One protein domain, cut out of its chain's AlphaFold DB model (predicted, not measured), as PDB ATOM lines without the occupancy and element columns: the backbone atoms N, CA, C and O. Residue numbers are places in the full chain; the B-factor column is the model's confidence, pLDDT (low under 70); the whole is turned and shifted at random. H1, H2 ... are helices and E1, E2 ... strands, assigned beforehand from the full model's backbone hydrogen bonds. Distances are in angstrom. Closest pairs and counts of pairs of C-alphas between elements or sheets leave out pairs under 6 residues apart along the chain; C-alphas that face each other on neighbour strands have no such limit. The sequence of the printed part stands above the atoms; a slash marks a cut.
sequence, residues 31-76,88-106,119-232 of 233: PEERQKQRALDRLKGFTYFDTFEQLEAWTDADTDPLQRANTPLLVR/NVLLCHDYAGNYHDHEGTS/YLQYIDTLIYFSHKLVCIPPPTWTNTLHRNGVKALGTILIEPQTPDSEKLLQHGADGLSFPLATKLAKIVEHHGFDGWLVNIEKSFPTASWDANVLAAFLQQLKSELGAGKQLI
ATOM      1  N   PRO A  31     -12.304  42.018  26.497       88.81
ATOM      2  CA  PRO A  31     -11.144  41.551  25.733       88.81
ATOM      3  C   PRO A  31     -10.266  42.691  25.188       88.81
ATOM      4  O   PRO A  31      -9.041  42.595  25.236       88.81
ATOM      5  N   GLU A  32     -10.881  43.788  24.739       91.12
ATOM      6  CA  GLU A  32     -10.173  44.973  24.240       91.12
ATOM      7  C   GLU A  32      -9.403  45.691  25.359       91.12
ATOM      8  O   GLU A  32      -8.230  46.029  25.195       91.12
ATOM      9  N   GLU A  33     -10.015  45.862  26.534       92.69
ATOM     10  CA  GLU A  33      -9.341  46.438  27.703       92.69
ATOM     11  C   GLU A  33      -8.170  45.568  28.169       92.69
ATOM     12  O   GLU A  33      -7.101  46.099  28.472       92.69
ATOM     13  N   ARG A  34      -8.322  44.235  28.164       91.12
ATOM     14  CA  ARG A  34      -7.229  43.296  28.482       91.12
ATOM     15  C   ARG A  34      -6.083  43.417  27.480       91.12
ATOM     16  O   ARG A  34      -4.923  43.462  27.885       91.12
ATOM     17  N   GLN A  35      -6.390  43.506  26.187       92.81
ATOM     18  CA  GLN A  35      -5.382  43.688  25.141       92.81
ATOM     19  C   GLN A  35      -4.637  45.016  25.310       92.81
ATOM     20  O   GLN A  35      -3.406  45.047  25.248       92.81
ATOM     21  N   LYS A  36      -5.367  46.106  25.571       95.44
ATOM     22  CA  LYS A  36      -4.785  47.426  25.829       95.44
ATOM     23  C   LYS A  36      -3.901  47.417  27.074       95.44
ATOM     24  O   LYS A  36      -2.789  47.936  27.021       95.44
ATOM     25  N   GLN A  37      -4.360  46.808  28.166       94.25
ATOM     26  CA  GLN A  37      -3.574  46.688  29.393       94.25
ATOM     27  C   GLN A  37      -2.288  45.898  29.146       94.25
ATOM     28  O   GLN A  37      -1.215  46.359  29.516       94.25
ATOM     29  N   ARG A  38      -2.361  44.769  28.435       94.38
ATOM     30  CA  ARG A  38      -1.171  43.981  28.094       94.38
ATOM     31  C   ARG A  38      -0.175  44.763  27.241       94.38
ATOM     32  O   ARG A  38       1.028  44.643  27.452       94.38
ATOM     33  N   ALA A  39      -0.652  45.580  26.302       94.38
ATOM     34  CA  ALA A  39       0.217  46.452  25.517       94.38
ATOM     35  C   ALA A  39       0.946  47.481  26.402       94.38
ATOM     36  O   ALA A  39       2.129  47.730  26.194       94.38
ATOM     37  N   LEU A  40       0.275  48.035  27.418       94.69
ATOM     38  CA  LEU A  40       0.900  48.928  28.401       94.69
ATOM     39  C   LEU A  40       1.892  48.188  29.310       94.69
ATOM     40  O   LEU A  40       2.978  48.697  29.570       94.69
ATOM     41  N   ASP A  41       1.545  46.988  29.766       95.38
ATOM     42  CA  ASP A  41       2.399  46.156  30.618       95.38
ATOM     43  C   ASP A  41       3.675  45.722  29.888       95.38
ATOM     44  O   ASP A  41       4.764  45.721  30.466       95.38
ATOM     45  N   ARG A  42       3.570  45.456  28.583       95.06
ATOM     46  CA  ARG A  42       4.715  45.177  27.714       95.06
ATOM     47  C   ARG A  42       5.711  46.339  27.687       95.06
ATOM     48  O   ARG A  42       6.909  46.101  27.786       95.06
ATOM     49  N   LEU A  43       5.239  47.591  27.650       94.06
ATOM     50  CA  LEU A  43       6.107  48.781  27.727       94.06
ATOM     51  C   LEU A  43       6.827  48.916  29.081       94.06
ATOM     52  O   LEU A  43       7.833  49.617  29.172       94.06
ATOM     53  N   LYS A  44       6.323  48.253  30.128       95.25
ATOM     54  CA  LYS A  44       6.945  48.182  31.461       95.25
ATOM     55  C   LYS A  44       7.886  46.981  31.608       95.25
ATOM     56  O   LYS A  44       8.544  46.853  32.635       95.25
ATOM     57  N   GLY A  45       7.955  46.107  30.606       96.00
ATOM     58  CA  GLY A  45       8.777  44.899  30.617       96.00
ATOM     59  C   GLY A  45       8.134  43.672  31.232       96.00
ATOM     60  O   GLY A  45       8.815  42.667  31.435       96.00
ATOM     61  N   PHE A  46       6.830  43.718  31.486       97.19
ATOM     62  CA  PHE A  46       6.093  42.560  31.964       97.19
ATOM     63  C   PHE A  46       5.731  41.633  30.812       97.19
ATOM     64  O   PHE A  46       5.434  42.067  29.698       97.19
ATOM     65  N   THR A  47       5.748  40.333  31.097       97.62
ATOM     66  CA  THR A  47       5.381  39.295  30.132       97.62
ATOM     67  C   THR A  47       4.513  38.264  30.826       97.62
ATOM     68  O   THR A  47       4.869  37.739  31.876       97.62
ATOM     69  N   TYR A  48       3.360  37.967  30.246       97.94
ATOM     70  CA  TYR A  48       2.459  36.936  30.738       97.94
ATOM     71  C   TYR A  48       1.517  36.490  29.625       97.94
ATOM     72  O   TYR A  48       1.310  37.203  28.637       97.94
ATOM     73  N   PHE A  49       0.910  35.327  29.822       97.75
ATOM     74  CA  PHE A  49      -0.089  34.766  28.925       97.75
ATOM     75  C   PHE A  49      -1.373  34.519  29.714       97.75
ATOM     76  O   PHE A  49      -1.331  33.967  30.812       97.75
ATOM     77  N   ASP A  50      -2.511  34.956  29.173       95.75
ATOM     78  CA  ASP A  50      -3.835  34.727  29.766       95.75
ATOM     79  C   ASP A  50      -4.505  33.469  29.181       95.75
ATOM     80  O   ASP A  50      -5.397  32.902  29.803       95.75
ATOM     81  N   THR A  51      -4.099  33.032  27.981       96.81
ATOM     82  CA  THR A  51      -4.690  31.884  27.275       96.81
ATOM     83  C   THR A  51      -3.628  30.978  26.655       96.81
ATOM     84  O   THR A  51      -2.520  31.423  26.346       96.81
ATOM     85  N   PHE A  52      -3.980  29.709  26.427       97.75
ATOM     86  CA  PHE A  52      -3.098  28.753  25.747       97.75
ATOM     87  C   PHE A  52      -2.758  29.187  24.323       97.75
ATOM     88  O   PHE A  52      -1.611  29.070  23.925       97.75
ATOM     89  N   GLU A  53      -3.707  29.782  23.596       96.88
ATOM     90  CA  GLU A  53      -3.457  30.313  22.250       96.88
ATOM     91  C   GLU A  53      -2.324  31.353  22.248       96.88
ATOM     92  O   GLU A  53      -1.450  31.328  21.387       96.88
ATOM     93  N   GLN A  54      -2.288  32.239  23.250       96.94
ATOM     94  CA  GLN A  54      -1.223  33.239  23.374       96.94
ATOM     95  C   GLN A  54       0.127  32.596  23.696       96.94
ATOM     96  O   GLN A  54       1.147  33.011  23.150       96.94
ATOM     97  N   LEU A  55       0.129  31.587  24.571       97.81
ATOM     98  CA  LEU A  55       1.325  30.825  24.926       97.81
ATOM     99  C   LEU A  55       1.878  30.041  23.723       97.81
ATOM    100  O   LEU A  55       3.083  30.026  23.480       97.81
ATOM    101  N   GLU A  56       1.004  29.402  22.951       97.38
ATOM    102  CA  GLU A  56       1.355  28.627  21.759       97.38
ATOM    103  C   GLU A  56       1.905  29.525  20.646       97.38
ATOM    104  O   GLU A  56       2.930  29.192  20.035       97.38
ATOM    105  N   ALA A  57       1.265  30.680  20.436       97.12
ATOM    106  CA  ALA A  57       1.643  31.668  19.431       97.12
ATOM    107  C   ALA A  57       2.962  32.387  19.744       97.12
ATOM    108  O   ALA A  57       3.587  32.901  18.820       97.12
ATOM    109  N   TRP A  58       3.406  32.413  21.006       97.38
ATOM    110  CA  TRP A  58       4.625  33.123  21.394       97.38
ATOM    111  C   TRP A  58       5.870  32.609  20.663       97.38
ATOM    112  O   TRP A  58       6.138  31.396  20.588       97.38
ATOM    113  N   THR A  59       6.672  33.567  20.202       97.00
ATOM    114  CA  THR A  59       8.007  33.379  19.648       97.00
ATOM    115  C   THR A  59       8.997  34.389  20.232       97.00
ATOM    116  O   THR A  59       8.634  35.456  20.723       97.00
ATOM    117  N   ASP A  60      10.290  34.091  20.106       94.50
ATOM    118  CA  ASP A  60      11.374  34.970  20.561       94.50
ATOM    119  C   ASP A  60      11.325  36.362  19.899       94.50
ATOM    120  O   ASP A  60      11.782  37.341  20.485       94.50
ATOM    121  N   ALA A  61      10.770  36.453  18.683       94.12
ATOM    122  CA  ALA A  61      10.632  37.700  17.933       94.12
ATOM    123  C   ALA A  61       9.556  38.633  18.513       94.12
ATOM    124  O   ALA A  61       9.577  39.832  18.244       94.12
ATOM    125  N   ASP A  62       8.642  38.103  19.330       89.06
ATOM    126  CA  ASP A  62       7.573  38.878  19.958       89.06
ATOM    127  C   ASP A  62       8.046  39.643  21.199       89.06
ATOM    128  O   ASP A  62       7.265  40.409  21.764       89.06
ATOM    129  N   THR A  63       9.299  39.457  21.624       93.00
ATOM    130  CA  THR A  63       9.828  39.966  22.896       93.00
ATOM    131  C   THR A  63      10.701  41.206  22.697       93.00
ATOM    132  O   THR A  63      11.678  41.187  21.948       93.00
ATOM    133  N   ASP A  64      10.395  42.286  23.418       93.75
ATOM    134  CA  ASP A  64      11.247  43.473  23.477       93.75
ATOM    135  C   ASP A  64      12.484  43.230  24.358       93.75
ATOM    136  O   ASP A  64      12.387  42.563  25.392       93.75
ATOM    137  N   PRO A  65      13.650  43.829  24.044       94.31
ATOM    138  CA  PRO A  65      14.874  43.634  24.828       94.31
ATOM    139  C   PRO A  65      14.725  43.941  26.323       94.31
ATOM    140  O   PRO A  65      15.370  43.303  27.151       94.31
ATOM    141  N   LEU A  66      13.860  44.898  26.669       94.62
ATOM    142  CA  LEU A  66      13.588  45.294  28.050       94.62
ATOM    143  C   LEU A  66      12.863  44.202  28.862       94.62
ATOM    144  O   LEU A  66      12.972  44.199  30.079       94.62
ATOM    145  N   GLN A  67      12.170  43.253  28.221       96.88
ATOM    146  CA  GLN A  67      11.453  42.152  28.886       96.88
ATOM    147  C   GLN A  67      12.381  41.003  29.326       96.88
ATOM    148  O   GLN A  67      11.917  40.005  29.884       96.88
ATOM    149  N   ARG A  68      13.687  41.099  29.045       97.62
ATOM    150  CA  ARG A  68      14.672  40.055  29.344       97.62
ATOM    151  C   ARG A  68      15.530  40.449  30.538       97.62
ATOM    152  O   ARG A  68      16.070  41.555  30.596       97.62
ATOM    153  N   ALA A  69      15.696  39.524  31.479       97.56
ATOM    154  CA  ALA A  69      16.700  39.674  32.516       97.56
ATOM    155  C   ALA A  69      18.100  39.618  31.885       97.56
ATOM    156  O   ALA A  69      18.353  38.870  30.939       97.56
ATOM    157  N   ASN A  70      19.018  40.430  32.400       96.12
ATOM    158  CA  ASN A  70      20.372  40.581  31.861       96.12
ATOM    159  C   ASN A  70      21.467  40.316  32.900       96.12
ATOM    160  O   ASN A  70      22.653  40.402  32.590       96.12
ATOM    161  N   THR A  71      21.078  39.999  34.132       97.75
ATOM    162  CA  THR A  71      21.997  39.633  35.204       97.75
ATOM    163  C   THR A  71      22.006  38.110  35.333       97.75
ATOM    164  O   THR A  71      20.946  37.533  35.572       97.75
ATOM    165  N   PRO A  72      23.157  37.429  35.197       96.94
ATOM    166  CA  PRO A  72      23.245  36.002  35.493       96.94
ATOM    167  C   PRO A  72      23.093  35.748  36.999       96.94
ATOM    168  O   PRO A  72      23.453  36.601  37.811       96.94
ATOM    169  N   LEU A  73      22.604  34.564  37.377       97.31
ATOM    170  CA  LEU A  73      22.511  34.147  38.777       97.31
ATOM    171  C   LEU A  73      23.910  34.105  39.415       97.31
ATOM    172  O   LEU A  73      24.742  33.276  39.044       97.31
ATOM    173  N   LEU A  74      24.171  34.998  40.373       96.19
ATOM    174  CA  LEU A  74      25.459  35.074  41.059       96.19
ATOM    175  C   LEU A  74      25.557  34.023  42.166       96.19
ATOM    176  O   LEU A  74      24.587  33.700  42.848       96.19
ATOM    177  N   VAL A  75      26.760  33.497  42.376       90.69
ATOM    178  CA  VAL A  75      27.024  32.537  43.452       90.69
ATOM    179  C   VAL A  75      27.284  33.295  44.752       90.69
ATOM    180  O   VAL A  75      28.088  34.225  44.787       90.69
ATOM    181  N   ARG A  76      26.629  32.886  45.843       86.06
ATOM    182  CA  ARG A  76      26.882  33.453  47.174       86.06
ATOM    183  C   ARG A  76      28.220  32.965  47.730       86.06
ATOM    184  O   ARG A  76      28.416  31.761  47.896       86.06
ATOM    185  N   ASN A  88      16.246  25.282  53.467       89.88
ATOM    186  CA  ASN A  88      16.076  26.226  52.366       89.88
ATOM    187  C   ASN A  88      14.762  26.988  52.537       89.88
ATOM    188  O   ASN A  88      13.736  26.384  52.863       89.88
ATOM    189  N   VAL A  89      14.779  28.295  52.279       94.56
ATOM    190  CA  VAL A  89      13.571  29.126  52.345       94.56
ATOM    191  C   VAL A  89      13.129  29.493  50.939       94.56
ATOM    192  O   VAL A  89      13.872  30.104  50.166       94.56
ATOM    193  N   LEU A  90      11.883  29.143  50.638       96.44
ATOM    194  CA  LEU A  90      11.173  29.613  49.464       96.44
ATOM    195  C   LEU A  90      10.201  30.719  49.870       96.44
ATOM    196  O   LEU A  90       9.443  30.556  50.826       96.44
ATOM    197  N   LEU A  91      10.196  31.816  49.119       96.81
ATOM    198  CA  LEU A  91       9.224  32.892  49.264       96.81
ATOM    199  C   LEU A  91       8.316  32.951  48.032       96.81
ATOM    200  O   LEU A  91       8.811  32.955  46.909       96.81
ATOM    201  N   CYS A  92       7.003  33.036  48.233       96.56
ATOM    202  CA  CYS A  92       6.031  33.224  47.156       96.56
ATOM    203  C   CYS A  92       5.414  34.627  47.251       96.56
ATOM    204  O   CYS A  92       4.783  34.958  48.255       96.56
ATOM    205  N   HIS A  93       5.633  35.454  46.231       90.56
ATOM    206  CA  HIS A  93       5.063  36.791  46.100       90.56
ATOM    207  C   HIS A  93       3.721  36.701  45.367       90.56
ATOM    208  O   HIS A  93       3.704  36.699  44.143       90.56
ATOM    209  N   ASP A  94       2.621  36.613  46.117       93.12
ATOM    210  CA  ASP A  94       1.243  36.619  45.603       93.12
ATOM    211  C   ASP A  94       0.544  37.927  45.997       93.12
ATOM    212  O   ASP A  94      -0.173  38.016  46.999       93.12
ATOM    213  N   TYR A  95       0.872  39.000  45.275       87.00
ATOM    214  CA  TYR A  95       0.323  40.325  45.545       87.00
ATOM    215  C   TYR A  95      -0.919  40.592  44.693       87.00
ATOM    216  O   TYR A  95      -0.983  40.317  43.491       87.00
ATOM    217  N   ALA A  96      -1.923  41.199  45.326       86.81
ATOM    218  CA  ALA A  96      -3.160  41.565  44.656       86.81
ATOM    219  C   ALA A  96      -2.892  42.579  43.534       86.81
ATOM    220  O   ALA A  96      -2.403  43.678  43.785       86.81
ATOM    221  N   GLY A  97      -3.290  42.232  42.311       88.12
ATOM    222  CA  GLY A  97      -3.076  43.070  41.127       88.12
ATOM    223  C   GLY A  97      -2.088  42.491  40.117       88.12
ATOM    224  O   GLY A  97      -1.979  43.043  39.026       88.12
ATOM    225  N   ASN A  98      -1.473  41.338  40.406       93.75
ATOM    226  CA  ASN A  98      -0.483  40.676  39.552       93.75
ATOM    227  C   ASN A  98       0.815  41.489  39.450       93.75
ATOM    228  O   ASN A  98       1.691  41.327  40.288       93.75
ATOM    229  N   TYR A  99       0.917  42.353  38.439       94.75
ATOM    230  CA  TYR A  99       2.099  43.163  38.172       94.75
ATOM    231  C   TYR A  99       1.891  44.590  38.648       94.75
ATOM    232  O   TYR A  99       0.856  45.199  38.368       94.75
ATOM    233  N   HIS A 100       2.889  45.146  39.327       92.25
ATOM    234  CA  HIS A 100       2.820  46.498  39.855       92.25
ATOM    235  C   HIS A 100       3.747  47.446  39.104       92.25
ATOM    236  O   HIS A 100       4.901  47.138  38.843       92.25
ATOM    237  N   ASP A 101       3.276  48.662  38.833       91.00
ATOM    238  CA  ASP A 101       3.990  49.651  38.013       91.00
ATOM    239  C   ASP A 101       5.423  49.955  38.475       91.00
ATOM    240  O   ASP A 101       6.303  50.172  37.645       91.00
ATOM    241  N   HIS A 102       5.668  49.917  39.786       90.50
ATOM    242  CA  HIS A 102       6.986  50.146  40.382       90.50
ATOM    243  C   HIS A 102       7.999  49.021  40.124       90.50
ATOM    244  O   HIS A 102       9.195  49.207  40.332       90.50
ATOM    245  N   GLU A 103       7.530  47.863  39.670       93.38
ATOM    246  CA  GLU A 103       8.349  46.710  39.301       93.38
ATOM    247  C   GLU A 103       8.759  46.776  37.825       93.38
ATOM    248  O   GLU A 103       9.523  45.935  37.354       93.38
ATOM    249  N   GLY A 104       8.252  47.746  37.062       93.19
ATOM    250  CA  GLY A 104       8.588  47.906  35.654       93.19
ATOM    251  C   GLY A 104      10.047  48.308  35.438       93.19
ATOM    252  O   GLY A 104      10.721  48.834  36.321       93.19
ATOM    253  N   THR A 105      10.549  48.111  34.222       91.62
ATOM    254  CA  THR A 105      11.908  48.526  33.833       91.62
ATOM    255  C   THR A 105      12.098  50.038  33.791       91.62
ATOM    256  O   THR A 105      13.229  50.522  33.805       91.62
ATOM    257  N   SER A 106      11.002  50.785  33.708       84.81
ATOM    258  CA  SER A 106      11.006  52.241  33.751       84.81
ATOM    259  C   SER A 106      11.098  52.697  35.201       84.81
ATOM    260  O   SER A 106      10.223  52.384  36.002       84.81
ATOM    261  N   TYR A 119      15.368  40.888  52.782       93.62
ATOM    262  CA  TYR A 119      16.095  39.809  53.467       93.62
ATOM    263  C   TYR A 119      16.527  38.656  52.540       93.62
ATOM    264  O   TYR A 119      16.432  37.474  52.892       93.62
ATOM    265  N   LEU A 120      17.023  38.985  51.342       94.94
ATOM    266  CA  LEU A 120      17.395  38.005  50.308       94.94
ATOM    267  C   LEU A 120      18.486  37.016  50.751       94.94
ATOM    268  O   LEU A 120      18.544  35.902  50.234       94.94
ATOM    269  N   GLN A 121      19.313  37.358  51.742       92.38
ATOM    270  CA  GLN A 121      20.339  36.468  52.296       92.38
ATOM    271  C   GLN A 121      19.774  35.174  52.900       92.38
ATOM    272  O   GLN A 121      20.484  34.164  52.944       92.38
ATOM    273  N   TYR A 122      18.512  35.190  53.339       92.38
ATOM    274  CA  TYR A 122      17.837  34.031  53.925       92.38
ATOM    275  C   TYR A 122      16.966  33.269  52.933       92.38
ATOM    276  O   TYR A 122      16.506  32.188  53.270       92.38
ATOM    277  N   ILE A 123      16.748  33.808  51.734       95.00
ATOM    278  CA  ILE A 123      15.863  33.235  50.718       95.00
ATOM    279  C   ILE A 123      16.718  32.520  49.678       95.00
ATOM    280  O   ILE A 123      17.702  33.080  49.199       95.00
ATOM    281  N   ASP A 124      16.359  31.294  49.314       95.00
ATOM    282  CA  ASP A 124      17.041  30.532  48.262       95.00
ATOM    283  C   ASP A 124      16.317  30.666  46.918       95.00
ATOM    284  O   ASP A 124      16.960  30.790  45.871       95.00
ATOM    285  N   THR A 125      14.984  30.716  46.963       97.44
ATOM    286  CA  THR A 125      14.118  30.826  45.787       97.44
ATOM    287  C   THR A 125      12.975  31.797  46.064       97.44
ATOM    288  O   THR A 125      12.314  31.700  47.098       97.44
ATOM    289  N   LEU A 126      12.709  32.704  45.125       98.25
ATOM    290  CA  LEU A 126      11.519  33.546  45.109       98.25
ATOM    291  C   LEU A 126      10.647  33.166  43.909       98.25
ATOM    292  O   LEU A 126      11.129  33.111  42.778       98.25
ATOM    293  N   ILE A 127       9.364  32.914  44.159       98.50
ATOM    294  CA  ILE A 127       8.337  32.737  43.133       98.50
ATOM    295  C   ILE A 127       7.620  34.070  42.968       98.50
ATOM    296  O   ILE A 127       7.054  34.585  43.934       98.50
ATOM    297  N   TYR A 128       7.637  34.622  41.760       98.12
ATOM    298  CA  TYR A 128       6.774  35.740  41.412       98.12
ATOM    299  C   TYR A 128       5.437  35.169  40.944       98.12
ATOM    300  O   TYR A 128       5.357  34.566  39.873       98.12
ATOM    301  N   PHE A 129       4.411  35.292  41.780       97.44
ATOM    302  CA  PHE A 129       3.104  34.698  41.552       97.44
ATOM    303  C   PHE A 129       2.141  35.734  40.979       97.44
ATOM    304  O   PHE A 129       2.077  36.880  41.419       97.44
ATOM    305  N   SER A 130       1.371  35.311  39.984       95.69
ATOM    306  CA  SER A 130       0.212  36.055  39.510       95.69
ATOM    307  C   SER A 130      -0.880  35.093  39.064       95.69
ATOM    308  O   SER A 130      -0.613  33.930  38.759       95.69
ATOM    309  N   HIS A 131      -2.103  35.602  38.950       95.50
ATOM    310  CA  HIS A 131      -3.264  34.871  38.444       95.50
ATOM    311  C   HIS A 131      -3.332  34.889  36.909       95.50
ATOM    312  O   HIS A 131      -4.382  35.100  36.302       95.50
ATOM    313  N   LYS A 132      -2.176  34.743  36.258       96.31
ATOM    314  CA  LYS A 132      -2.047  34.567  34.808       96.31
ATOM    315  C   LYS A 132      -1.820  33.088  34.520       96.31
ATOM    316  O   LYS A 132      -1.174  32.420  35.319       96.31
ATOM    317  N   LEU A 133      -2.291  32.594  33.369       97.81
ATOM    318  CA  LEU A 133      -2.057  31.202  32.956       97.81
ATOM    319  C   LEU A 133      -0.560  30.869  33.001       97.81
ATOM    320  O   LEU A 133      -0.161  29.829  33.520       97.81
ATOM    321  N   VAL A 134       0.261  31.779  32.473       98.50
ATOM    322  CA  VAL A 134       1.718  31.731  32.594       98.50
ATOM    323  C   VAL A 134       2.237  33.122  32.950       98.50
ATOM    324  O   VAL A 134       1.933  34.108  32.273       98.50
ATOM    325  N   CYS A 135       3.040  33.190  34.006       98.12
ATOM    326  CA  CYS A 135       3.586  34.410  34.585       98.12
ATOM    327  C   CYS A 135       5.112  34.395  34.543       98.12
ATOM    328  O   CYS A 135       5.739  33.542  35.167       98.12
ATOM    329  N   ILE A 136       5.713  35.353  33.839       98.62
ATOM    330  CA  ILE A 136       7.164  35.504  33.784       98.62
ATOM    331  C   ILE A 136       7.559  36.561  34.825       98.62
ATOM    332  O   ILE A 136       7.025  37.672  34.773       98.62
ATOM    333  N   PRO A 137       8.500  36.275  35.746       98.25
ATOM    334  CA  PRO A 137       8.929  37.257  36.736       98.25
ATOM    335  C   PRO A 137       9.452  38.528  36.054       98.25
ATOM    336  O   PRO A 137      10.204  38.419  35.077       98.25
ATOM    337  N   PRO A 138       9.124  39.733  36.556       97.38
ATOM    338  CA  PRO A 138       9.649  40.964  35.990       97.38
ATOM    339  C   PRO A 138      11.179  40.935  35.891       97.38
ATOM    340  O   PRO A 138      11.854  40.455  36.808       97.38
ATOM    341  N   PRO A 139      11.773  41.473  34.814       97.56
ATOM    342  CA  PRO A 139      13.223  41.467  34.632       97.56
ATOM    343  C   PRO A 139      13.948  42.227  35.752       97.56
ATOM    344  O   PRO A 139      15.058  41.864  36.130       97.56
ATOM    345  N   THR A 140      13.322  43.248  36.336       95.81
ATOM    346  CA  THR A 140      13.809  43.982  37.519       95.81
ATOM    347  C   THR A 140      13.923  43.088  38.757       95.81
ATOM    348  O   THR A 140      14.970  43.093  39.413       95.81
ATOM    349  N   TRP A 141      12.899  42.271  39.031       96.88
ATOM    350  CA  TRP A 141      12.888  41.261  40.087       96.88
ATOM    351  C   TRP A 141      13.950  40.201  39.821       96.88
ATOM    352  O   TRP A 141      14.833  40.014  40.655       96.88
ATOM    353  N   THR A 142      13.946  39.584  38.637       98.25
ATOM    354  CA  THR A 142      14.932  38.559  38.255       98.25
ATOM    355  C   THR A 142      16.362  39.076  38.400       98.25
ATOM    356  O   THR A 142      17.187  38.443  39.053       98.25
ATOM    357  N   ASN A 143      16.656  40.277  37.893       97.88
ATOM    358  CA  ASN A 143      17.983  40.877  38.014       97.88
ATOM    359  C   ASN A 143      18.382  41.122  39.479       97.88
ATOM    360  O   ASN A 143      19.525  40.872  39.859       97.88
ATOM    361  N   THR A 144      17.460  41.609  40.312       96.81
ATOM    362  CA  THR A 144      17.711  41.859  41.741       96.81
ATOM    363  C   THR A 144      17.977  40.562  42.500       96.81
ATOM    364  O   THR A 144      18.942  40.475  43.261       96.81
ATOM    365  N   LEU A 145      17.174  39.533  42.241       97.81
ATOM    366  CA  LEU A 145      17.310  38.204  42.834       97.81
ATOM    367  C   LEU A 145      18.633  37.555  42.433       97.81
ATOM    368  O   LEU A 145      19.398  37.119  43.295       97.81
ATOM    369  N   HIS A 146      18.966  37.602  41.145       98.19
ATOM    370  CA  HIS A 146      20.199  37.043  40.607       98.19
ATOM    371  C   HIS A 146      21.452  37.709  41.176       98.19
ATOM    372  O   HIS A 146      22.395  37.000  41.530       98.19
ATOM    373  N   ARG A 147      21.459  39.041  41.355       97.12
ATOM    374  CA  ARG A 147      22.566  39.750  42.033       97.12
ATOM    375  C   ARG A 147      22.794  39.258  43.461       97.12
ATOM    376  O   ARG A 147      23.917  39.309  43.947       97.12
ATOM    377  N   ASN A 148      21.746  38.767  44.114       96.44
ATOM    378  CA  ASN A 148      21.788  38.243  45.475       96.44
ATOM    379  C   ASN A 148      21.858  36.708  45.520       96.44
ATOM    380  O   ASN A 148      21.705  36.114  46.586       96.44
ATOM    381  N   GLY A 149      22.061  36.035  44.385       96.31
ATOM    382  CA  GLY A 149      22.111  34.575  44.305       96.31
ATOM    383  C   GLY A 149      20.821  33.866  44.727       96.31
ATOM    384  O   GLY A 149      20.886  32.741  45.219       96.31
ATOM    385  N   VAL A 150      19.673  34.537  44.597       97.19
ATOM    386  CA  VAL A 150      18.333  33.959  44.775       97.19
ATOM    387  C   VAL A 150      17.816  33.519  43.409       97.19
ATOM    388  O   VAL A 150      17.928  34.278  42.445       97.19
ATOM    389  N   LYS A 151      17.207  32.333  43.332       98.19
ATOM    390  CA  LYS A 151      16.530  31.893  42.107       98.19
ATOM    391  C   LYS A 151      15.197  32.606  41.916       98.19
ATOM    392  O   LYS A 151      14.439  32.727  42.876       98.19
ATOM    393  N   ALA A 152      14.885  33.001  40.688       98.62
ATOM    394  CA  ALA A 152      13.601  33.606  40.332       98.62
ATOM    395  C   ALA A 152      12.730  32.611  39.553       98.62
ATOM    396  O   ALA A 152      13.099  32.208  38.451       98.62
ATOM    397  N   LEU A 153      11.575  32.219  40.093       98.81
ATOM    398  CA  LEU A 153      10.622  31.347  39.397       98.81
ATOM    399  C   LEU A 153       9.366  32.109  38.993       98.81
ATOM    400  O   LEU A 153       8.857  32.928  39.757       98.81
ATOM    401  N   GLY A 154       8.870  31.800  37.799       98.69
ATOM    402  CA  GLY A 154       7.532  32.182  37.360       98.69
ATOM    403  C   GLY A 154       6.483  31.166  37.797       98.69
ATOM    404  O   GLY A 154       6.798  30.173  38.463       98.69
ATOM    405  N   THR A 155       5.245  31.369  37.354       98.56
ATOM    406  CA  THR A 155       4.145  30.429  37.607       98.56
ATOM    407  C   THR A 155       3.485  29.941  36.326       98.56
ATOM    408  O   THR A 155       3.336  30.682  35.355       98.56
ATOM    409  N   ILE A 156       3.079  28.675  36.346       98.69
ATOM    410  CA  ILE A 156       2.095  28.079  35.447       98.69
ATOM    411  C   ILE A 156       0.889  27.771  36.328       98.69
ATOM    412  O   ILE A 156       1.004  26.964  37.251       98.69
ATOM    413  N   LEU A 157      -0.237  28.431  36.078       98.00
ATOM    414  CA  LEU A 157      -1.422  28.345  36.925       98.00
ATOM    415  C   LEU A 157      -2.624  27.841  36.125       98.00
ATOM    416  O   LEU A 157      -3.064  28.480  35.170       98.00
ATOM    417  N   ILE A 158      -3.188  26.712  36.553       97.12
ATOM    418  CA  ILE A 158      -4.464  26.197  36.053       97.12
ATOM    419  C   ILE A 158      -5.505  26.349  37.157       97.12
ATOM    420  O   ILE A 158      -5.596  25.518  38.057       97.12
ATOM    421  N   GLU A 159      -6.300  27.408  37.074       94.31
ATOM    422  CA  GLU A 159      -7.405  27.673  37.991       94.31
ATOM    423  C   GLU A 159      -8.656  26.867  37.585       94.31
ATOM    424  O   GLU A 159      -8.777  26.430  36.431       94.31
ATOM    425  N   PRO A 160      -9.653  26.704  38.476       93.00
ATOM    426  CA  PRO A 160     -10.898  26.003  38.150       93.00
ATOM    427  C   PRO A 160     -11.607  26.542  36.895       93.00
ATOM    428  O   PRO A 160     -12.180  25.772  36.122       93.00
ATOM    429  N   GLN A 161     -11.538  27.859  36.673       89.00
ATOM    430  CA  GLN A 161     -12.125  28.562  35.530       89.00
ATOM    431  C   GLN A 161     -11.255  28.568  34.267       89.00
ATOM    432  O   GLN A 161     -11.718  29.059  33.238       89.00
ATOM    433  N   THR A 162     -10.014  28.071  34.314       91.62
ATOM    434  CA  THR A 162      -9.109  28.115  33.160       91.62
ATOM    435  C   THR A 162      -9.706  27.307  31.999       91.62
ATOM    436  O   THR A 162      -9.928  26.094  32.150       91.62
ATOM    437  N   PRO A 163      -9.997  27.945  30.848       90.88
ATOM    438  CA  PRO A 163     -10.497  27.246  29.672       90.88
ATOM    439  C   PRO A 163      -9.383  26.406  29.044       90.88
ATOM    440  O   PRO A 163      -8.202  26.719  29.190       90.88
ATOM    441  N   ASP A 164      -9.771  25.344  28.343       92.44
ATOM    442  CA  ASP A 164      -8.881  24.481  27.559       92.44
ATOM    443  C   ASP A 164      -7.664  23.921  28.327       92.44
ATOM    444  O   ASP A 164      -6.602  23.689  27.751       92.44
ATOM    445  N   SER A 165      -7.786  23.721  29.644       92.88
ATOM    446  CA  SER A 165      -6.704  23.243  30.522       92.88
ATOM    447  C   SER A 165      -6.012  21.971  30.020       92.88
ATOM    448  O   SER A 165      -4.814  21.795  30.223       92.88
ATOM    449  N   GLU A 166      -6.753  21.094  29.344       91.75
ATOM    450  CA  GLU A 166      -6.264  19.860  28.734       91.75
ATOM    451  C   GLU A 166      -5.157  20.083  27.696       91.75
ATOM    452  O   GLU A 166      -4.332  19.188  27.512       91.75
ATOM    453  N   LYS A 167      -5.071  21.278  27.089       94.06
ATOM    454  CA  LYS A 167      -3.984  21.642  26.168       94.06
ATOM    455  C   LYS A 167      -2.616  21.515  26.823       94.06
ATOM    456  O   LYS A 167      -1.676  21.104  26.151       94.06
ATOM    457  N   LEU A 168      -2.508  21.772  28.135       95.06
ATOM    458  CA  LEU A 168      -1.256  21.625  28.887       95.06
ATOM    459  C   LEU A 168      -0.627  20.235  28.710       95.06
ATOM    460  O   LEU A 168       0.591  20.117  28.604       95.06
ATOM    461  N   LEU A 169      -1.470  19.200  28.666       93.88
ATOM    462  CA  LEU A 169      -1.075  17.792  28.611       93.88
ATOM    463  C   LEU A 169      -1.308  17.174  27.224       93.88
ATOM    464  O   LEU A 169      -1.313  15.950  27.073       93.88
ATOM    465  N   GLN A 170      -1.523  18.002  26.201       93.00
ATOM    466  CA  GLN A 170      -1.711  17.527  24.840       93.00
ATOM    467  C   GLN A 170      -0.372  17.077  24.243       93.00
ATOM    468  O   GLN A 170       0.622  17.805  24.275       93.00
ATOM    469  N   HIS A 171      -0.366  15.872  23.675       94.44
ATOM    470  CA  HIS A 171       0.803  15.338  22.986       94.44
ATOM    471  C   HIS A 171       0.977  15.991  21.609       94.44
ATOM    472  O   HIS A 171       0.006  16.381  20.951       94.44
ATOM    473  N   GLY A 172       2.226  16.079  21.162       93.25
ATOM    474  CA  GLY A 172       2.595  16.501  19.820       93.25
ATOM    475  C   GLY A 172       2.241  15.459  18.759       93.25
ATOM    476  O   GLY A 172       1.706  14.388  19.040       93.25
ATOM    477  N   ALA A 173       2.578  15.766  17.505       91.88
ATOM    478  CA  ALA A 173       2.314  14.877  16.370       91.88
ATOM    479  C   ALA A 173       3.042  13.520  16.462       91.88
ATOM    480  O   ALA A 173       2.638  12.565  15.804       91.88
ATOM    481  N   ASP A 174       4.103  13.432  17.268       90.56
ATOM    482  CA  ASP A 174       4.822  12.188  17.558       90.56
ATOM    483  C   ASP A 174       4.084  11.274  18.556       90.56
ATOM    484  O   ASP A 174       4.447  10.108  18.694       90.56
ATOM    485  N   GLY A 175       3.056  11.788  19.241       89.75
ATOM    486  CA  GLY A 175       2.308  11.085  20.280       89.75
ATOM    487  C   GLY A 175       3.093  10.819  21.569       89.75
ATOM    488  O   GLY A 175       2.595  10.086  22.419       89.75
ATOM    489  N   LEU A 176       4.299  11.376  21.720       90.19
ATOM    490  CA  LEU A 176       5.215  11.093  22.833       90.19
ATOM    491  C   LEU A 176       5.651  12.351  23.583       90.19
ATOM    492  O   LEU A 176       5.858  12.287  24.790       90.19
ATOM    493  N   SER A 177       5.814  13.475  22.883       95.56
ATOM    494  CA  SER A 177       6.284  14.723  23.477       95.56
ATOM    495  C   SER A 177       5.135  15.671  23.808       95.56
ATOM    496  O   SER A 177       4.060  15.611  23.214       95.56
ATOM    497  N   PHE A 178       5.385  16.586  24.740       97.50
ATOM    498  CA  PHE A 178       4.502  17.686  25.109       97.50
ATOM    499  C   PHE A 178       5.050  19.006  24.542       97.50
ATOM    500  O   PHE A 178       5.979  19.577  25.117       97.50
ATOM    501  N   PRO A 179       4.485  19.553  23.449       97.62
ATOM    502  CA  PRO A 179       4.988  20.783  22.830       97.62
ATOM    503  C   PRO A 179       5.012  21.986  23.783       97.62
ATOM    504  O   PRO A 179       5.894  22.843  23.693       97.62
ATOM    505  N   LEU A 180       4.064  22.047  24.723       98.12
ATOM    506  CA  LEU A 180       4.029  23.101  25.732       98.12
ATOM    507  C   LEU A 180       5.152  22.980  26.764       98.12
ATOM    508  O   LEU A 180       5.639  24.015  27.210       98.12
ATOM    509  N   ALA A 181       5.624  21.773  27.096       98.44
ATOM    510  CA  ALA A 181       6.799  21.618  27.957       98.44
ATOM    511  C   ALA A 181       8.026  22.277  27.304       98.44
ATOM    512  O   ALA A 181       8.704  23.090  27.935       98.44
ATOM    513  N   THR A 182       8.231  22.032  26.007       98.31
ATOM    514  CA  THR A 182       9.294  22.675  25.225       98.31
ATOM    515  C   THR A 182       9.137  24.182  25.130       98.31
ATOM    516  O   THR A 182      10.097  24.929  25.329       98.31
ATOM    517  N   LYS A 183       7.917  24.664  24.883       98.38
ATOM    518  CA  LYS A 183       7.624  26.101  24.850       98.38
ATOM    519  C   LYS A 183       7.972  26.774  26.184       98.38
ATOM    520  O   LYS A 183       8.647  27.800  26.194       98.38
ATOM    521  N   LEU A 184       7.555  26.182  27.302       98.75
ATOM    522  CA  LEU A 184       7.788  26.698  28.652       98.75
ATOM    523  C   LEU A 184       9.271  26.683  29.042       98.75
ATOM    524  O   LEU A 184       9.733  27.623  29.690       98.75
ATOM    525  N   ALA A 185      10.030  25.662  28.635       98.69
ATOM    526  CA  ALA A 185      11.481  25.633  28.822       98.69
ATOM    527  C   ALA A 185      12.177  26.740  28.011       98.69
ATOM    528  O   ALA A 185      13.015  27.470  28.545       98.69
ATOM    529  N   LYS A 186      11.757  26.942  26.756       98.44
ATOM    530  CA  LYS A 186      12.287  28.002  25.890       98.44
ATOM    531  C   LYS A 186      12.026  29.407  26.444       98.44
ATOM    532  O   LYS A 186      12.902  30.262  26.372       98.44
ATOM    533  N   ILE A 187      10.853  29.645  27.032       98.69
ATOM    534  CA  ILE A 187      10.519  30.920  27.693       98.69
ATOM    535  C   ILE A 187      11.485  31.205  28.853       98.69
ATOM    536  O   ILE A 187      11.968  32.330  28.984       98.69
ATOM    537  N   VAL A 188      11.810  30.191  29.664       98.62
ATOM    538  CA  VAL A 188      12.767  30.318  30.780       98.62
ATOM    539  C   VAL A 188      14.146  30.726  30.281       98.62
ATOM    540  O   VAL A 188      14.733  31.677  30.802       98.62
ATOM    541  N   GLU A 189      14.647  30.047  29.250       97.81
ATOM    542  CA  GLU A 189      15.928  30.378  28.626       97.81
ATOM    543  C   GLU A 189      15.916  31.791  28.025       97.81
ATOM    544  O   GLU A 189      16.828  32.583  28.268       97.81
ATOM    545  N   HIS A 190      14.859  32.138  27.286       98.00
ATOM    546  CA  HIS A 190      14.756  33.404  26.570       98.00
ATOM    547  C   HIS A 190      14.716  34.620  27.509       98.00
ATOM    548  O   HIS A 190      15.446  35.597  27.296       98.00
ATOM    549  N   HIS A 191      13.880  34.565  28.551       98.31
ATOM    550  CA  HIS A 191      13.707  35.662  29.510       98.31
ATOM    551  C   HIS A 191      14.745  35.656  30.638       98.31
ATOM    552  O   HIS A 191      14.908  36.676  31.308       98.31
ATOM    553  N   GLY A 192      15.472  34.552  30.823       97.94
ATOM    554  CA  GLY A 192      16.628  34.479  31.713       97.94
ATOM    555  C   GLY A 192      16.295  34.315  33.195       97.94
ATOM    556  O   GLY A 192      17.070  34.789  34.017       97.94
ATOM    557  N   PHE A 193      15.184  33.659  33.545       98.62
ATOM    558  CA  PHE A 193      14.827  33.293  34.930       98.62
ATOM    559  C   PHE A 193      15.033  31.787  35.170       98.62
ATOM    560  O   PHE A 193      15.605  31.104  34.320       98.62
ATOM    561  N   ASP A 194      14.655  31.248  36.332       98.75
ATOM    562  CA  ASP A 194      15.161  29.955  36.819       98.75
ATOM    563  C   ASP A 194      14.198  28.772  36.775       98.75
ATOM    564  O   ASP A 194      14.578  27.672  37.180       98.75
ATOM    565  N   GLY A 195      12.994  28.953  36.241       98.69
ATOM    566  CA  GLY A 195      12.013  27.885  36.065       98.69
ATOM    567  C   GLY A 195      10.658  28.223  36.669       98.69
ATOM    568  O   GLY A 195      10.278  29.392  36.733       98.69
ATOM    569  N   TRP A 196       9.918  27.200  37.089       98.81
ATOM    570  CA  TRP A 196       8.474  27.304  37.289       98.81
ATOM    571  C   TRP A 196       8.010  26.715  38.618       98.81
ATOM    572  O   TRP A 196       8.449  25.635  39.015       98.81
ATOM    573  N   LEU A 197       7.053  27.392  39.250       98.69
ATOM    574  CA  LEU A 197       6.015  26.737  40.038       98.69
ATOM    575  C   LEU A 197       4.869  26.349  39.102       98.69
ATOM    576  O   LEU A 197       4.362  27.191  38.365       98.69
ATOM    577  N   VAL A 198       4.437  25.098  39.160       98.50
ATOM    578  CA  VAL A 198       3.257  24.596  38.466       98.50
ATOM    579  C   VAL A 198       2.169  24.376  39.507       98.50
ATOM    580  O   VAL A 198       2.281  23.479  40.332       98.50
ATOM    581  N   ASN A 199       1.126  25.199  39.475       98.00
ATOM    582  CA  ASN A 199      -0.017  25.091  40.373       98.00
ATOM    583  C   ASN A 199      -1.266  24.715  39.563       98.00
ATOM    584  O   ASN A 199      -1.726  25.490  38.722       98.00
ATOM    585  N   ILE A 200      -1.802  23.514  39.789       96.19
ATOM    586  CA  ILE A 200      -3.006  23.024  39.108       96.19
ATOM    587  C   ILE A 200      -4.105  22.780  40.134       96.19
ATOM    588  O   ILE A 200      -4.081  21.814  40.890       96.19
ATOM    589  N   GLU A 201      -5.110  23.646  40.097       95.12
ATOM    590  CA  GLU A 201      -6.264  23.666  41.000       95.12
ATOM    591  C   GLU A 201      -7.528  23.096  40.338       95.12
ATOM    592  O   GLU A 201      -8.640  23.204  40.859       95.12
ATOM    593  N   LYS A 202      -7.369  22.482  39.162       89.75
ATOM    594  CA  LYS A 202      -8.453  21.935  38.348       89.75
ATOM    595  C   LYS A 202      -8.203  20.469  38.021       89.75
ATOM    596  O   LYS A 202      -7.128  20.096  37.561       89.75
ATOM    597  N   SER A 203      -9.234  19.648  38.184       86.25
ATOM    598  CA  SER A 203      -9.211  18.267  37.705       86.25
ATOM    599  C   SER A 203      -9.290  18.212  36.181       86.25
ATOM    600  O   SER A 203     -10.129  18.875  35.567       86.25
ATOM    601  N   PHE A 204      -8.472  17.358  35.573       85.69
ATOM    602  CA  PHE A 204      -8.598  17.021  34.158       85.69
ATOM    603  C   PHE A 204      -9.711  15.981  33.934       85.69
ATOM    604  O   PHE A 204     -10.015  15.202  34.844       85.69
ATOM    605  N   PRO A 205     -10.335  15.931  32.740       82.06
ATOM    606  CA  PRO A 205     -11.359  14.933  32.440       82.06
ATOM    607  C   PRO A 205     -10.823  13.497  32.562       82.06
ATOM    608  O   PRO A 205      -9.856  13.128  31.900       82.06
ATOM    609  N   THR A 206     -11.494  12.650  33.352       78.06
ATOM    610  CA  THR A 206     -11.071  11.257  33.617       78.06
ATOM    611  C   THR A 206     -10.956  10.398  32.354       78.06
ATOM    612  O   THR A 206     -10.204   9.434  32.329       78.06
ATOM    613  N   ALA A 207     -11.699  10.731  31.295       77.75
ATOM    614  CA  ALA A 207     -11.685   9.978  30.041       77.75
ATOM    615  C   ALA A 207     -10.383  10.144  29.233       77.75
ATOM    616  O   ALA A 207     -10.108   9.323  28.363       77.75
ATOM    617  N   SER A 208      -9.608  11.200  29.490       69.50
ATOM    618  CA  SER A 208      -8.447  11.588  28.678       69.50
ATOM    619  C   SER A 208      -7.175  11.828  29.494       69.50
ATOM    620  O   SER A 208      -6.179  12.276  28.934       69.50
ATOM    621  N   TRP A 209      -7.198  11.576  30.805       81.06
ATOM    622  CA  TRP A 209      -6.089  11.896  31.700       81.06
ATOM    623  C   TRP A 209      -5.843  10.811  32.752       81.06
ATOM    624  O   TRP A 209      -6.784  10.272  33.335       81.06
ATOM    625  N   ASP A 210      -4.561  10.574  33.043       86.06
ATOM    626  CA  ASP A 210      -4.091   9.900  34.249       86.06
ATOM    627  C   ASP A 210      -2.876  10.634  34.857       86.06
ATOM    628  O   ASP A 210      -2.266  11.514  34.238       86.06
ATOM    629  N   ALA A 211      -2.502  10.266  36.084       90.69
ATOM    630  CA  ALA A 211      -1.383  10.888  36.790       90.69
ATOM    631  C   ALA A 211      -0.013  10.660  36.117       90.69
ATOM    632  O   ALA A 211       0.890  11.479  36.295       90.69
ATOM    633  N   ASN A 212       0.155   9.591  35.331       93.25
ATOM    634  CA  ASN A 212       1.394   9.322  34.603       93.25
ATOM    635  C   ASN A 212       1.579  10.302  33.444       93.25
ATOM    636  O   ASN A 212       2.710  10.699  33.183       93.25
ATOM    637  N   VAL A 213       0.497  10.741  32.790       93.06
ATOM    638  CA  VAL A 213       0.563  11.775  31.744       93.06
ATOM    639  C   VAL A 213       1.099  13.084  32.323       93.06
ATOM    640  O   VAL A 213       2.016  13.683  31.765       93.06
ATOM    641  N   LEU A 214       0.580  13.505  33.479       94.06
ATOM    642  CA  LEU A 214       1.090  14.692  34.167       94.06
ATOM    643  C   LEU A 214       2.549  14.507  34.608       94.06
ATOM    644  O   LEU A 214       3.370  15.399  34.406       94.06
ATOM    645  N   ALA A 215       2.893  13.349  35.178       96.00
ATOM    646  CA  ALA A 215       4.269  13.056  35.564       96.00
ATOM    647  C   ALA A 215       5.223  13.098  34.357       96.00
ATOM    648  O   ALA A 215       6.306  13.667  34.468       96.00
ATOM    649  N   ALA A 216       4.812  12.565  33.204       96.62
ATOM    650  CA  ALA A 216       5.583  12.601  31.965       96.62
ATOM    651  C   ALA A 216       5.773  14.036  31.451       96.62
ATOM    652  O   ALA A 216       6.891  14.414  31.103       96.62
ATOM    653  N   PHE A 217       4.724  14.866  31.492       97.50
ATOM    654  CA  PHE A 217       4.820  16.293  31.173       97.50
ATOM    655  C   PHE A 217       5.838  17.007  32.071       97.50
ATOM    656  O   PHE A 217       6.736  17.692  31.577       97.50
ATOM    657  N   LEU A 218       5.746  16.815  33.392       97.94
ATOM    658  CA  LEU A 218       6.660  17.436  34.354       97.94
ATOM    659  C   LEU A 218       8.098  16.930  34.190       97.94
ATOM    660  O   LEU A 218       9.039  17.709  34.328       97.94
ATOM    661  N   GLN A 219       8.284  15.649  33.864       97.94
ATOM    662  CA  GLN A 219       9.597  15.073  33.573       97.94
ATOM    663  C   GLN A 219      10.211  15.675  32.311       97.94
ATOM    664  O   GLN A 219      11.374  16.082  32.350       97.94
ATOM    665  N   GLN A 220       9.442  15.786  31.222       98.44
ATOM    666  CA  GLN A 220       9.913  16.430  30.000       98.44
ATOM    667  C   GLN A 220      10.277  17.893  30.271       98.44
ATOM    668  O   GLN A 220      11.402  18.299  29.985       98.44
ATOM    669  N   LEU A 221       9.382  18.659  30.905       98.62
ATOM    670  CA  LEU A 221       9.642  20.055  31.257       98.62
ATOM    671  C   LEU A 221      10.902  20.181  32.121       98.62
ATOM    672  O   LEU A 221      11.774  20.994  31.831       98.62
ATOM    673  N   LYS A 222      11.049  19.347  33.156       98.38
ATOM    674  CA  LYS A 222      12.231  19.378  34.023       98.38
ATOM    675  C   LYS A 222      13.520  19.042  33.273       98.38
ATOM    676  O   LYS A 222      14.553  19.647  33.571       98.38
ATOM    677  N   SER A 223      13.464  18.088  32.347       98.25
ATOM    678  CA  SER A 223      14.596  17.697  31.509       98.25
ATOM    679  C   SER A 223      15.022  18.841  30.589       98.25
ATOM    680  O   SER A 223      16.201  19.179  30.540       98.25
ATOM    681  N   GLU A 224      14.068  19.473  29.904       98.44
ATOM    682  CA  GLU A 224      14.335  20.539  28.932       98.44
ATOM    683  C   GLU A 224      14.742  21.869  29.575       98.44
ATOM    684  O   GLU A 224      15.547  22.597  29.004       98.44
ATOM    685  N   LEU A 225      14.279  22.160  30.795       98.12
ATOM    686  CA  LEU A 225      14.796  23.284  31.588       98.12
ATOM    687  C   LEU A 225      16.305  23.161  31.868       98.12
ATOM    688  O   LEU A 225      16.978  24.163  32.100       98.12
ATOM    689  N   GLY A 226      16.839  21.939  31.881       94.88
ATOM    690  CA  GLY A 226      18.257  21.682  32.081       94.88
ATOM    691  C   GLY A 226      18.740  21.799  33.531       94.88
ATOM    692  O   GLY A 226      17.981  21.932  34.504       94.88
ATOM    693  N   ALA A 227      20.060  21.685  33.682       90.38
ATOM    694  CA  ALA A 227      20.732  21.733  34.975       90.38
ATOM    695  C   ALA A 227      20.680  23.147  35.583       90.38
ATOM    696  O   ALA A 227      20.790  24.152  34.890       90.38
ATOM    697  N   GLY A 228      20.507  23.235  36.905       90.12
ATOM    698  CA  GLY A 228      20.454  24.508  37.640       90.12
ATOM    699  C   GLY A 228      19.063  25.148  37.730       90.12
ATOM    700  O   GLY A 228      18.759  25.772  38.751       90.12
ATOM    701  N   LYS A 229      18.187  24.917  36.745       96.69
ATOM    702  CA  LYS A 229      16.785  25.364  36.761       96.69
ATOM    703  C   LYS A 229      15.920  24.521  37.696       96.69
ATOM    704  O   LYS A 229      16.227  23.355  37.967       96.69
ATOM    705  N   GLN A 230      14.846  25.097  38.218       97.38
ATOM    706  CA  GLN A 230      13.981  24.486  39.223       97.38
ATOM    707  C   GLN A 230      12.550  24.344  38.699       97.38
ATOM    708  O   GLN A 230      12.017  25.241  38.057       97.38
ATOM    709  N   LEU A 231      11.949  23.192  38.979       98.38
ATOM    710  CA  LEU A 231      10.537  22.926  38.740       98.38
ATOM    711  C   LEU A 231       9.926  22.528  40.080       98.38
ATOM    712  O   LEU A 231      10.469  21.647  40.750       98.38
ATOM    713  N   ILE A 232       8.854  23.202  40.470       97.75
ATOM    714  CA  ILE A 232       8.093  22.931  41.688       97.75
ATOM    715  C   ILE A 232       6.669  22.601  41.260       97.75
ATOM    716  O   ILE A 232       6.119  23.296  40.410       97.75
TER     717      ILE A 232
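What this domain is: This is residues 31 to 76, 88 to 106 and 119 to 232 of the 233 residues of the protein "Mannosyl-glycoprotein endo-beta-N-acetylglucosaminidase" of Didymella exigua CBS 183.55 (UniProt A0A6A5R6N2). A twisted sheet has its longest strand, E5, in the middle, with H5 and H6 side by side over one face and H3 packed on E5 and E3. H1 lies beyond the E1 edge, grazing the sheet with residues 38 to 42. The printed part has 179 residues, with six named helices and seven named strands; along the chain come H1, then E1, H2, then E2, E3 and E4, then H3, E5, H4, H5, E6, H6 and E7; the class is mixed, helices and strands, with 94 residues in named elements, and the one sheet is branched, with both parallel and antiparallel neighbour pairs. The whole is compact, with a radius of gyration of the C-alphas of 16.1 A and spans of 46 by 41 by 30 A.

Where its parts are: H1, residues 31 to 43, begins at C-alpha 31 (-11.144, 41.551, 25.733) and is 18.8 A long. E1 is 47 to 49, H2 52 to 57, E2 90 to 94, E3 125 to 129, E4 134 to 136 and H3 139 to 147. E5, residues 151 to 158, begins at C-alpha 151 (16.530, 31.893, 42.107) and is 22.6 A long. H4 is 165 to 169; H5, 179 to 191, is 18.5 A long; E6, 195 to 200, is 16.1 A; H6, 211 to 225, is 21.0 A. E7, residues 230 to 232, ends at C-alpha 232 (8.093, 22.931, 41.688).

How they stand to each other: E3 and E4 lie on one side of E5, E6 on the other side. E3 is parallel to E5 (N 126 and O 151, 2.8 A), E4 antiparallel (N 135 and O 155, 2.9 A), E6 parallel (N 156 and O 197, 2.8 A). The edge strands are E2, parallel to E3 (N 93 and O 127, 2.8 A), E1, antiparallel to E4 (N 49 and O 134, 2.9 A), and E7, parallel to E6 (N 198 and O 232, 2.8 A). E5, H4 H5, E6 and E6, H6, E7 are strand-helix-strand units, parallel neighbours joined through helices, with right-handed crossovers. H5 and H6 touch at a shallow tilt of 32 degrees, the same way, closest at the C-alphas of Ala 181 and Leu 221, 4.6 A. Their heights over the sheet are 9.7 A and 10.4 A. H3, at a height of 8.3 A, runs along E5, at 21 degrees on the local plane. H2 and H4 only graze the sheet; H2 only just touches H5, and H4 only just touches H6, each with 3 pairs of C-alphas within 8 A. Every O i to N i+4 pair is within hydrogen-bond range in H1, H2, H3, H5 and H6; H4 has 0 of 1, but 2 of 2 O i to N i+3 pairs.

The domain as a whole: The two C-alphas farthest apart, those of Arg 76 and Ala 207, are 48.3 A apart. Residues 77 to 87 and 107 to 118 are not printed; the gaps are 14.0 A and 23.9 A between C-alphas. Of the links printed whole, none is long. Mean pLDDT of the printed part is 94.8; residue 208 alone is under 70.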